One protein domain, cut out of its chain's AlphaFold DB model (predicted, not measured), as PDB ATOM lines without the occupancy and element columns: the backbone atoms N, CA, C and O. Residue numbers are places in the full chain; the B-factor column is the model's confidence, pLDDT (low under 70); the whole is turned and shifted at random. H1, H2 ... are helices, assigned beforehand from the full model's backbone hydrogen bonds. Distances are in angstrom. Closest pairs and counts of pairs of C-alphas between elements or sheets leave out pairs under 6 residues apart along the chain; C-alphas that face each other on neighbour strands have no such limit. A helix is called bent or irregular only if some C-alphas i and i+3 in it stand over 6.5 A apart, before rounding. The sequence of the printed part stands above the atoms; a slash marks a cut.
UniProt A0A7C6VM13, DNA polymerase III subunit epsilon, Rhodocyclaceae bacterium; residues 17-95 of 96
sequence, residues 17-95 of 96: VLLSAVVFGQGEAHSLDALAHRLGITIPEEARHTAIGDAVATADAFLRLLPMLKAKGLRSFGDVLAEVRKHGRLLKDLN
ATOM      1  N   VAL A  17     -39.487  47.428 -25.785       90.19
ATOM      2  CA  VAL A  17     -38.303  48.014 -25.133       90.19
ATOM      3  C   VAL A  17     -38.539  48.152 -23.627       90.19
ATOM      4  O   VAL A  17     -37.709  47.743 -22.814       90.19
ATOM      5  N   LEU A  18     -39.708  48.652 -23.223       90.12
ATOM      6  CA  LEU A  18     -40.056  48.805 -21.807       90.12
ATOM      7  C   LEU A  18     -40.301  47.463 -21.132       90.12
ATOM      8  O   LEU A  18     -39.873  47.253 -19.998       90.12
ATOM      9  N   LEU A  19     -40.955  46.536 -21.830       94.31
ATOM     10  CA  LEU A  19     -41.119  45.171 -21.338       94.31
ATOM     11  C   LEU A  19     -39.757  44.491 -21.148       94.31
ATOM     12  O   LEU A  19     -39.544  43.820 -20.141       94.31
ATOM     13  N   SER A  20     -38.817  44.719 -22.066       93.75
ATOM     14  CA  SER A  20     -37.432  44.264 -21.942       93.75
ATOM     15  C   SER A  20     -36.757  44.850 -20.696       93.75
ATOM     16  O   SER A  20     -36.138  44.101 -19.946       93.75
ATOM     17  N   ALA A  21     -36.947  46.135 -20.390       92.19
ATOM     18  CA  ALA A  21     -36.418  46.752 -19.167       92.19
ATOM     19  C   ALA A  21     -37.048  46.199 -17.876       92.19
ATOM     20  O   ALA A  21     -36.345  45.985 -16.889       92.19
ATOM     21  N   VAL A  22     -38.350  45.898 -17.877       92.88
ATOM     22  CA  VAL A  22     -39.030  45.234 -16.746       92.88
ATOM     23  C   VAL A  22     -38.466  43.827 -16.522       92.88
ATOM     24  O   VAL A  22     -38.259  43.384 -15.385       92.88
ATOM     25  N   VAL A  23     -38.214  43.089 -17.605       95.00
ATOM     26  CA  VAL A  23     -37.750  41.701 -17.531       95.00
ATOM     27  C   VAL A  23     -36.260  41.622 -17.190       95.00
ATOM     28  O   VAL A  23     -35.903  40.908 -16.251       95.00
ATOM     29  N   PHE A  24     -35.413  42.373 -17.889       93.25
ATOM     30  CA  PHE A  24     -33.953  42.250 -17.835       93.25
ATOM     31  C   PHE A  24     -33.254  43.333 -17.001       93.25
ATOM     32  O   PHE A  24     -32.086  43.173 -16.669       93.25
ATOM     33  N   GLY A  25     -33.968  44.385 -16.591       91.38
ATOM     34  CA  GLY A  25     -33.406  45.516 -15.851       91.38
ATOM     35  C   GLY A  25     -32.943  46.651 -16.767       91.38
ATOM     36  O   GLY A  25     -32.697  46.440 -17.944       91.38
ATOM     37  N   GLN A  26     -32.839  47.863 -16.215       85.69
ATOM     38  CA  GLN A  26     -32.628  49.108 -16.978       85.69
ATOM     39  C   GLN A  26     -31.203  49.313 -17.515       85.69
ATOM     40  O   GLN A  26     -31.003  50.155 -18.383       85.69
ATOM     41  N   GLY A  27     -30.209  48.607 -16.969       86.19
ATOM     42  CA  GLY A  27     -28.799  48.754 -17.363       86.19
ATOM     43  C   GLY A  27     -28.429  48.011 -18.647       86.19
ATOM     44  O   GLY A  27     -27.268  48.006 -19.041       86.19
ATOM     45  N   GLU A  28     -29.399  47.354 -19.270       91.12
ATOM     46  CA  GLU A  28     -29.207  46.508 -20.432       91.12
ATOM     47  C   GLU A  28     -29.471  47.268 -21.737       91.12
ATOM     48  O   GLU A  28     -30.219  48.243 -21.787       91.12
ATOM     49  N   ALA A  29     -28.907  46.783 -22.845       90.88
ATOM     50  CA  ALA A  29     -29.342  47.241 -24.160       90.88
ATOM     51  C   ALA A  29     -30.753  46.700 -24.458       90.88
ATOM     52  O   ALA A  29     -31.030  45.508 -24.261       90.88
ATOM     53  N   HIS A  30     -31.630  47.580 -24.948       91.62
ATOM     54  CA  HIS A  30     -33.042  47.277 -25.206       91.62
ATOM     55  C   HIS A  30     -33.498  47.600 -26.635       91.62
ATOM     56  O   HIS A  30     -34.697  47.595 -26.891       91.62
ATOM     57  N   SER A  31     -32.575  47.858 -27.572       91.19
ATOM     58  CA  SER A  31     -32.934  47.955 -28.992       91.19
ATOM     59  C   SER A  31     -33.575  46.652 -29.481       91.19
ATOM     60  O   SER A  31     -33.364  45.589 -28.887       91.19
ATOM     61  N   LEU A  32     -34.332  46.716 -30.579       90.94
ATOM     62  CA  LEU A  32     -34.947  45.525 -31.167       90.94
ATOM     63  C   LEU A  32     -33.897  44.452 -31.495       90.94
ATOM     64  O   LEU A  32     -34.113  43.291 -31.165       90.94
ATOM     65  N   ASP A  33     -32.734  44.840 -32.024       90.81
ATOM     66  CA  ASP A  33     -31.621  43.920 -32.293       90.81
ATOM     67  C   ASP A  33     -31.060  43.283 -31.015       90.81
ATOM     68  O   ASP A  33     -30.851  42.070 -30.960       90.81
ATOM     69  N   ALA A  34     -30.847  44.077 -29.959       93.12
ATOM     70  CA  ALA A  34     -30.349  43.564 -28.684       93.12
ATOM     71  C   ALA A  34     -31.353  42.594 -28.045       93.12
ATOM     72  O   ALA A  34     -30.976  41.544 -27.520       93.12
ATOM     73  N   LEU A  35     -32.641  42.929 -28.121       94.25
ATOM     74  CA  LEU A  35     -33.722  42.094 -27.624       94.25
ATOM     75  C   LEU A  35     -33.857  40.803 -28.439       94.25
ATOM     76  O   LEU A  35     -33.948  39.728 -27.849       94.25
ATOM     77  N   ALA A  36     -33.822  40.891 -29.770       93.81
ATOM     78  CA  ALA A  36     -33.867  39.743 -30.665       93.81
ATOM     79  C   ALA A  36     -32.694  38.794 -30.401       93.81
ATOM     80  O   ALA A  36     -32.908  37.600 -30.194       93.81
ATOM     81  N   HIS A  37     -31.477  39.330 -30.289       94.31
ATOM     82  CA  HIS A  37     -30.293  38.546 -29.952       94.31
ATOM     83  C   HIS A  37     -30.438  37.847 -28.591       94.31
ATOM     84  O   HIS A  37     -30.287  36.628 -28.505       94.31
ATOM     85  N   ARG A  38     -30.808  38.591 -27.538       95.50
ATOM     86  CA  ARG A  38     -30.985  38.050 -26.178       95.50
ATOM     87  C   ARG A  38     -32.052  36.957 -26.118       95.50
ATOM     88  O   ARG A  38     -31.904  35.991 -25.374       95.50
ATOM     89  N   LEU A  39     -33.133  37.111 -26.879       95.75
ATOM     90  CA  LEU A  39     -34.243  36.161 -26.913       95.75
ATOM     91  C   LEU A  39     -34.029  35.007 -27.900       95.75
ATOM     92  O   LEU A  39     -34.905  34.146 -27.987       95.75
ATOM     93  N   GLY A  40     -32.913  34.969 -28.635       95.69
ATOM     94  CA  GLY A  40     -32.649  33.947 -29.652       95.69
ATOM     95  C   GLY A  40     -33.637  34.009 -30.821       95.69
ATOM     96  O   GLY A  40     -34.156  32.974 -31.249       95.69
ATOM     97  N   ILE A  41     -33.969  35.219 -31.270       95.19
ATOM     98  CA  ILE A  41     -34.784  35.497 -32.455       95.19
ATOM     99  C   ILE A  41     -33.834  35.805 -33.609       95.19
ATOM    100  O   ILE A  41     -33.037  36.740 -33.538       95.19
ATOM    101  N   THR A  42     -33.933  35.021 -34.680       93.06
ATOM    102  CA  THR A  42     -33.167  35.249 -35.906       93.06
ATOM    103  C   THR A  42     -33.990  36.101 -36.859       93.06
ATOM    104  O   THR A  42     -35.064  35.683 -37.284       93.06
ATOM    105  N   ILE A  43     -33.468  37.271 -37.221       89.88
ATOM    106  CA  ILE A  43     -34.034  38.125 -38.269       89.88
ATOM    107  C   ILE A  43     -33.187  37.905 -39.531       89.88
ATOM    108  O   ILE A  43     -31.982  38.179 -39.471       89.88
ATOM    109  N   PRO A  44     -33.758  37.383 -40.635       90.75
ATOM    110  CA  PRO A  44     -33.049  37.268 -41.909       90.75
ATOM    111  C   PRO A  44     -32.490  38.623 -42.351       90.75
ATOM    112  O   PRO A  44     -33.127  39.652 -42.121       90.75
ATOM    113  N   GLU A  45     -31.319  38.640 -42.986       90.25
ATOM    114  CA  GLU A  45     -30.646  39.892 -43.363       90.25
ATOM    115  C   GLU A  45     -31.511  40.716 -44.326       90.25
ATOM    116  O   GLU A  45     -31.665  41.920 -44.158       90.25
ATOM    117  N   GLU A  46     -32.169  40.046 -45.271       91.81
ATOM    118  CA  GLU A  46     -33.108  40.634 -46.226       91.81
ATOM    119  C   GLU A  46     -34.362  41.243 -45.580       91.81
ATOM    120  O   GLU A  46     -35.044  42.058 -46.200       91.81
ATOM    121  N   ALA A  47     -34.678  40.848 -44.344       90.31
ATOM    122  CA  ALA A  47     -35.806  41.363 -43.581       90.31
ATOM    123  C   ALA A  47     -35.381  42.422 -42.554       90.31
ATOM    124  O   ALA A  47     -36.241  43.127 -42.018       90.31
ATOM    125  N   ARG A  48     -34.081  42.553 -42.268       88.19
ATOM    126  CA  ARG A  48     -33.583  43.485 -41.256       88.19
ATOM    127  C   ARG A  48     -33.808  44.930 -41.698       88.19
ATOM    128  O   ARG A  48     -33.609  45.271 -42.862       88.19
ATOM    129  N   HIS A  49     -34.224  45.778 -40.755       89.25
ATOM    130  CA  HIS A  49     -34.502  47.200 -40.992       89.25
ATOM    131  C   HIS A  49     -35.584  47.436 -42.059       89.25
ATOM    132  O   HIS A  49     -35.649  48.496 -42.686       89.25
ATOM    133  N   THR A  50     -36.447  46.440 -42.270       95.25
ATOM    134  CA  THR A  50     -37.667  46.584 -43.060       95.25
ATOM    135  C   THR A  50     -38.847  46.704 -42.110       95.25
ATOM    136  O   THR A  50     -38.912  46.009 -41.098       95.25
ATOM    137  N   ALA A  51     -39.835  47.531 -42.461       94.56
ATOM    138  CA  ALA A  51     -41.011  47.722 -41.612       94.56
ATOM    139  C   ALA A  51     -41.732  46.397 -41.295       94.56
ATOM    140  O   ALA A  51     -42.216  46.198 -40.184       94.56
ATOM    141  N   ILE A  52     -41.783  45.476 -42.265       95.75
ATOM    142  CA  ILE A  52     -42.398  44.161 -42.070       95.75
ATOM    143  C   ILE A  52     -41.537  43.245 -41.192       95.75
ATOM    144  O   ILE A  52     -42.074  42.588 -40.304       95.75
ATOM    145  N   GLY A  53     -40.218  43.223 -41.395       95.38
ATOM    146  CA  GLY A  53     -39.304  42.405 -40.598       95.38
ATOM    147  C   GLY A  53     -39.250  42.856 -39.142       95.38
ATOM    148  O   GLY A  53     -39.349  42.023 -38.243       95.38
ATOM    149  N   ASP A  54     -39.212  44.166 -38.905       94.62
ATOM    150  CA  ASP A  54     -39.218  44.742 -37.560       94.62
ATOM    151  C   ASP A  54     -40.543  44.456 -36.833       94.62
ATOM    152  O   ASP A  54     -40.546  44.137 -35.641       94.62
ATOM    153  N   ALA A  55     -41.677  44.492 -37.547       95.25
ATOM    154  CA  ALA A  55     -42.978  44.137 -36.984       95.25
ATOM    155  C   ALA A  55     -43.046  42.654 -36.577       95.25
ATOM    156  O   ALA A  55     -43.517  42.337 -35.482       95.25
ATOM    157  N   VAL A  56     -42.536  41.749 -37.421       96.12
ATOM    158  CA  VAL A  56     -42.483  40.308 -37.120       96.12
ATOM    159  C   VAL A  56     -41.556  40.033 -35.936       96.12
ATOM    160  O   VAL A  56     -41.960  39.366 -34.985       96.12
ATOM    161  N   ALA A  57     -40.352  40.609 -35.937       95.75
ATOM    162  CA  ALA A  57     -39.403  40.471 -34.835       95.75
ATOM    163  C   ALA A  57     -39.971  41.001 -33.508       95.75
ATOM    164  O   ALA A  57     -39.792  40.383 -32.458       95.75
ATOM    165  N   THR A  58     -40.703  42.117 -33.552       95.94
ATOM    166  CA  THR A  58     -41.383  42.687 -32.382       95.94
ATOM    167  C   THR A  58     -42.466  41.752 -31.842       95.94
ATOM    168  O   THR A  58     -42.548  41.557 -30.627       95.94
ATOM    169  N   ALA A  59     -43.270  41.134 -32.714       96.75
ATOM    170  CA  ALA A  59     -44.284  40.164 -32.304       96.75
ATOM    171  C   ALA A  59     -43.652  38.930 -31.634       96.75
ATOM    172  O   ALA A  59     -44.076  38.531 -30.546       96.75
ATOM    173  N   ASP A  60     -42.590  38.381 -32.226       97.19
ATOM    174  CA  ASP A  60     -41.849  37.249 -31.663       97.19
ATOM    175  C   ASP A  60     -41.222  37.589 -30.308       97.19
ATOM    176  O   ASP A  60     -41.309  36.807 -29.354       97.19
ATOM    177  N   ALA A  61     -40.628  38.779 -30.191       97.06
ATOM    178  CA  ALA A  61     -40.074  39.267 -28.937       97.06
ATOM    179  C   ALA A  61     -41.157  39.379 -27.860       97.06
ATOM    180  O   ALA A  61     -40.974  38.879 -26.748       97.06
ATOM    181  N   PHE A  62     -42.312  39.961 -28.191       96.81
ATOM    182  CA  PHE A  62     -43.438  40.071 -27.270       96.81
ATOM    183  C   PHE A  62     -43.905  38.701 -26.764       96.81
ATOM    184  O   PHE A  62     -44.029  38.498 -25.553       96.81
ATOM    185  N   LEU A  63     -44.090  37.728 -27.663       97.31
ATOM    186  CA  LEU A  63     -44.509  36.374 -27.294       97.31
ATOM    187  C   LEU A  63     -43.509  35.683 -26.358       97.31
ATOM    188  O   LEU A  63     -43.923  34.999 -25.419       97.31
ATOM    189  N   ARG A  64     -42.202  35.890 -26.558       97.81
ATOM    190  CA  ARG A  64     -41.151  35.336 -25.686       97.81
ATOM    191  C   ARG A  64     -41.038  36.061 -24.343       97.81
ATOM    192  O   ARG A  64     -40.677  35.435 -23.348       97.81
ATOM    193  N   LEU A  65     -41.399  37.343 -24.280       97.12
ATOM    194  CA  LEU A  65     -41.452  38.115 -23.035       97.12
ATOM    195  C   LEU A  65     -42.646  37.719 -22.149       97.12
ATOM    196  O   LEU A  65     -42.525  37.746 -20.925       97.12
ATOM    197  N   LEU A  66     -43.781  37.301 -22.724       96.81
ATOM    198  CA  LEU A  66     -44.981  36.909 -21.966       96.81
ATOM    199  C   LEU A  66     -44.735  35.884 -20.838       96.81
ATOM    200  O   LEU A  66     -45.163  36.145 -19.710       96.81
ATOM    201  N   PRO A  67     -44.085  34.722 -21.062       97.31
ATOM    202  CA  PRO A  67     -43.808  33.781 -19.977       97.31
ATOM    203  C   PRO A  67     -42.868  34.365 -18.911       97.31
ATOM    204  O   PRO A  67     -43.036  34.065 -17.731       97.31
ATOM    205  N   MET A  68     -41.933  35.239 -19.292       97.50
ATOM    206  CA  MET A  68     -41.010  35.893 -18.356       97.50
ATOM    207  C   MET A  68     -41.736  36.905 -17.461       97.50
ATOM    208  O   MET A  68     -41.522  36.928 -16.250       97.50
ATOM    209  N   LEU A  69     -42.657  37.690 -18.031       97.00
ATOM    210  CA  LEU A  69     -43.538  38.588 -17.280       97.00
ATOM    211  C   LEU A  69     -44.396  37.798 -16.279       97.00
ATOM    212  O   LEU A  69     -44.451  38.142 -15.096       97.00
ATOM    213  N   LYS A  70     -44.977  36.672 -16.714       97.38
ATOM    214  CA  LYS A  70     -45.756  35.777 -15.839       97.38
ATOM    215  C   LYS A  70     -44.918  35.189 -14.704       97.38
ATOM    216  O   LYS A  70     -45.423  35.082 -13.585       97.38
ATOM    217  N   ALA A  71     -43.661  34.826 -14.968       97.19
ATOM    218  CA  ALA A  71     -42.729  34.331 -13.953       97.19
ATOM    219  C   ALA A  71     -42.388  35.398 -12.897       97.19
ATOM    220  O   ALA A  71     -42.168  35.061 -11.738       97.19
ATOM    221  N   LYS A  72     -42.437  36.685 -13.266       95.75
ATOM    222  CA  LYS A  72     -42.319  37.830 -12.347       95.75
ATOM    223  C   LYS A  72     -43.620  38.193 -11.617       95.75
ATOM    224  O   LYS A  72     -43.662  39.190 -10.906       95.75
ATOM    225  N   GLY A  73     -44.683  37.406 -11.783       97.25
ATOM    226  CA  GLY A  73     -45.981  37.656 -11.153       97.25
ATOM    227  C   GLY A  73     -46.876  38.647 -11.900       97.25
ATOM    228  O   GLY A  73     -47.989  38.888 -11.448       97.25
ATOM    229  N   LEU A  74     -46.450  39.162 -13.058       97.38
ATOM    230  CA  LEU A  74     -47.246  40.054 -13.903       97.38
ATOM    231  C   LEU A  74     -48.141  39.199 -14.810       97.38
ATOM    232  O   LEU A  74     -47.689  38.657 -15.822       97.38
ATOM    233  N   ARG A  75     -49.397  38.993 -14.409       96.00
ATOM    234  CA  ARG A  75     -50.312  38.024 -15.043       96.00
ATOM    235  C   ARG A  75     -51.484  38.677 -15.758       96.00
ATOM    236  O   ARG A  75     -52.138  38.014 -16.561       96.00
ATOM    237  N   SER A  76     -51.731  39.951 -15.491       95.00
ATOM    238  CA  SER A  76     -52.745  40.756 -16.153       95.00
ATOM    239  C   SER A  76     -52.115  41.906 -16.937       95.00
ATOM    240  O   SER A  76     -50.991  42.337 -16.675       95.00
ATOM    241  N   PHE A  77     -52.871  42.439 -17.894       91.69
ATOM    242  CA  PHE A  77     -52.497  43.666 -18.592       91.69
ATOM    243  C   PHE A  77     -52.299  44.846 -17.625       91.69
ATOM    244  O   PHE A  77     -51.359  45.624 -17.776       91.69
ATOM    245  N   GLY A  78     -53.144  44.938 -16.592       92.25
ATOM    246  CA  GLY A  78     -53.037  45.960 -15.553       92.25
ATOM    247  C   GLY A  78     -51.734  45.863 -14.758       92.25
ATOM    248  O   GLY A  78     -51.110  46.893 -14.508       92.25
ATOM    249  N   ASP A  79     -51.284  44.646 -14.434       94.94
ATOM    250  CA  ASP A  79     -50.029  44.421 -13.702       94.94
ATOM    251  C   ASP A  79     -48.842  44.947 -14.512       94.94
ATOM    252  O   ASP A  79     -47.997  45.681 -14.002       94.94
ATOM    253  N   VAL A  80     -48.811  44.605 -15.804       93.94
ATOM    254  CA  VAL A  80     -47.755  45.032 -16.724       93.94
ATOM    255  C   VAL A  80     -47.749  46.552 -16.866       93.94
ATOM    256  O   VAL A  80     -46.692  47.166 -16.737       93.94
ATOM    257  N   LEU A  81     -48.910  47.183 -17.069       91.12
ATOM    258  CA  LEU A  81     -49.001  48.643 -17.162       91.12
ATOM    259  C   LEU A  81     -48.549  49.345 -15.877       91.12
ATOM    260  O   LEU A  81     -47.881  50.379 -15.946       91.12
ATOM    261  N   ALA A  82     -48.917  48.814 -14.710       91.25
ATOM    262  CA  ALA A  82     -48.500  49.365 -13.426       91.25
ATOM    263  C   ALA A  82     -46.977  49.279 -13.249       91.25
ATOM    264  O   ALA A  82     -46.361  50.245 -12.795       91.25
ATOM    265  N   GLU A  83     -46.364  48.163 -13.651       92.25
ATOM    266  CA  GLU A  83     -44.916  47.977 -13.563       92.25
ATOM    267  C   GLU A  83     -44.171  48.879 -14.552       92.25
ATOM    268  O   GLU A  83     -43.278  49.625 -14.156       92.25
ATOM    269  N   VAL A  84     -44.596  48.915 -15.817       88.56
ATOM    270  CA  VAL A  84     -43.999  49.774 -16.855       88.56
ATOM    271  C   VAL A  84     -44.009  51.250 -16.442       88.56
ATOM    272  O   VAL A  84     -43.020  51.952 -16.651       88.56
ATOM    273  N   ARG A  85     -45.070  51.733 -15.778       85.19
ATOM    274  CA  ARG A  85     -45.129  53.113 -15.258       85.19
ATOM    275  C   ARG A  85     -44.024  53.424 -14.246       85.19
ATOM    276  O   ARG A  85     -43.536  54.553 -14.235       85.19
ATOM    277  N   LYS A  86     -43.577  52.452 -13.441       83.00
ATOM    278  CA  LYS A  86     -42.430  52.628 -12.526       83.00
ATOM    279  C   LYS A  86     -41.124  52.823 -13.295       83.00
ATOM    280  O   LYS A  86     -40.263  53.587 -12.866       83.00
ATOM    281  N   HIS A  87     -41.011  52.199 -14.466       75.38
ATOM    282  CA  HIS A  87     -39.876  52.337 -15.377       75.38
ATOM    283  C   HIS A  87     -39.991  53.537 -16.329       75.38
ATOM    284  O   HIS A  87     -39.083  53.767 -17.122       75.38
ATOM    285  N   GLY A  88     -41.044  54.358 -16.223       67.00
ATOM    286  CA  GLY A  88     -41.303  55.491 -17.117       67.00
ATOM    287  C   GLY A  88     -40.231  56.591 -17.136       67.00
ATOM    288  O   GLY A  88     -40.252  57.432 -18.026       67.00
ATOM    289  N   ARG A  89     -39.263  56.599 -16.203       66.25
ATOM    290  CA  ARG A  89     -38.058  57.448 -16.331       66.25
ATOM    291  C   ARG A  89     -37.172  57.021 -17.505       66.25
ATOM    292  O   ARG A  89     -36.688  57.890 -18.213       66.25
ATOM    293  N   LEU A  90     -37.084  55.718 -17.784       63.59
ATOM    294  CA  LEU A  90     -36.347  55.176 -18.930       63.59
ATOM    295  C   LEU A  90     -36.870  55.739 -20.264       63.59
ATOM    296  O   LEU A  90     -36.092  56.016 -21.164       63.59
ATOM    297  N   LEU A  91     -38.187  55.970 -20.370       56.84
ATOM    298  CA  LEU A  91     -38.807  56.605 -21.542       56.84
ATOM    299  C   LEU A  91     -38.327  58.038 -21.779       56.84
ATOM    300  O   LEU A  91     -38.350  58.502 -22.913       56.84
ATOM    301  N   LYS A  92     -37.942  58.765 -20.725       57.47
ATOM    302  CA  LYS A  92     -37.386  60.115 -20.874       57.47
ATOM    303  C   LYS A  92     -35.925  60.062 -21.305       57.47
ATOM    304  O   LYS A  92     -35.521  60.896 -22.102       57.47
ATOM    305  N   ASP A  93     -35.187  59.069 -20.822       57.19
ATOM    306  CA  ASP A  93     -33.753  58.930 -21.079       57.19
ATOM    307  C   ASP A  93     -33.456  58.339 -22.472       57.19
ATOM    308  O   ASP A  93     -32.444  58.675 -23.073       57.19
ATOM    309  N   LEU A  94     -34.348  57.501 -23.020       51.38
ATOM    310  CA  LEU A  94     -34.227  56.946 -24.380       51.38
ATOM    311  C   LEU A  94     -34.650  57.920 -25.496       51.38
ATOM    312  O   LEU A  94     -34.334  57.683 -26.657       51.38
ATOM    313  N   ASN A  95     -35.373  58.988 -25.148       41.97
ATOM    314  CA  ASN A  95     -35.826  60.036 -26.072       41.97
ATOM    315  C   ASN A  95     -34.990  61.328 -25.957       41.97
ATOM    316  O   ASN A  95     -35.425  62.379 -26.436       41.97
TER     317      ASN A  95
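What this domain is: This is residues 17 to 95 of the 96 residues of the protein "DNA polymerase III subunit epsilon" of Rhodocyclaceae bacterium (UniProt A0A7C6VM13). One long helix, H3, makes most of the length, and near its last residues the chain turns a corner into H4, which stands about perpendicular to it, as an L. The short helix H1 sits in the corner of this L, with H2 packed beside it on H3, while the small H5 lies past the far end of H4. The printed part has 79 residues with five named helices, H1 to H5 in chain order, and no named strand; its class is all helix. It is compact, with a radius of gyration of the C-alphas of 13.0 A and spans of 37 by 27 by 19 A.

Where its parts are: H3, residues 51 to 71, is 30.8 A long and runs from C-alpha 51 at (-41.011, 47.722, -41.612) to C-alpha 71 at (-42.729, 34.331, -13.953). It has a kink of 27 degrees near residue 64; it is neither bent nor irregular, but only just: C-alphas 64 and 67 are 6.5 A apart. H4, residues 77 to 86, is 14.8 A long. H1, residues 17 to 24, spans 10.3 A and begins with C-alpha 17 at (-38.303, 48.014, -25.133). H2, residues 32 to 38, spans 9.8 A, and H5, residues 90 to 93, spans 5.0 A.

How they stand to each other: H3 touches H1 with residues 65 to 69 alone, at a shallow tilt of 34 degrees, only just short of steep, the same way; the closest C-alphas are those of Val 23 and Leu 69, 6.6 A. H3 touches H2 with residues 54 to 61 alone, at a steep tilt of 47 degrees, the same way; the C-alphas of Ala 36 and Ala 61 are closest, 6.5 A. H1 is the hub, touching three helices. H1 and H2 only just touch, with 3 pairs of C-alphas within 8 A, the closest being Ser 20 and Leu 35 at 7.1 A. H1 touches H4 about perpendicular, at 88 degrees, with the C-alphas of Leu 18 and Val 84 6.4 A apart. H3 and H4 are close but not clearly touching. H5 and H4 are apart. In H1 and H2 every O i to N i+4 pair is within hydrogen-bond range, against 15 of 17 in H3 and 5 of 6 in H4; H5 is too short for such a pair.

The domain as a whole: The two C-alphas farthest apart are those of Glu 46 and Gly 73, 37.5 A. The printed part has no cut. The link from H2 to H3, residues 39 to 50, is long. The mean pLDDT of the printed part is 89.6, and residues 88 to 95 are under 70.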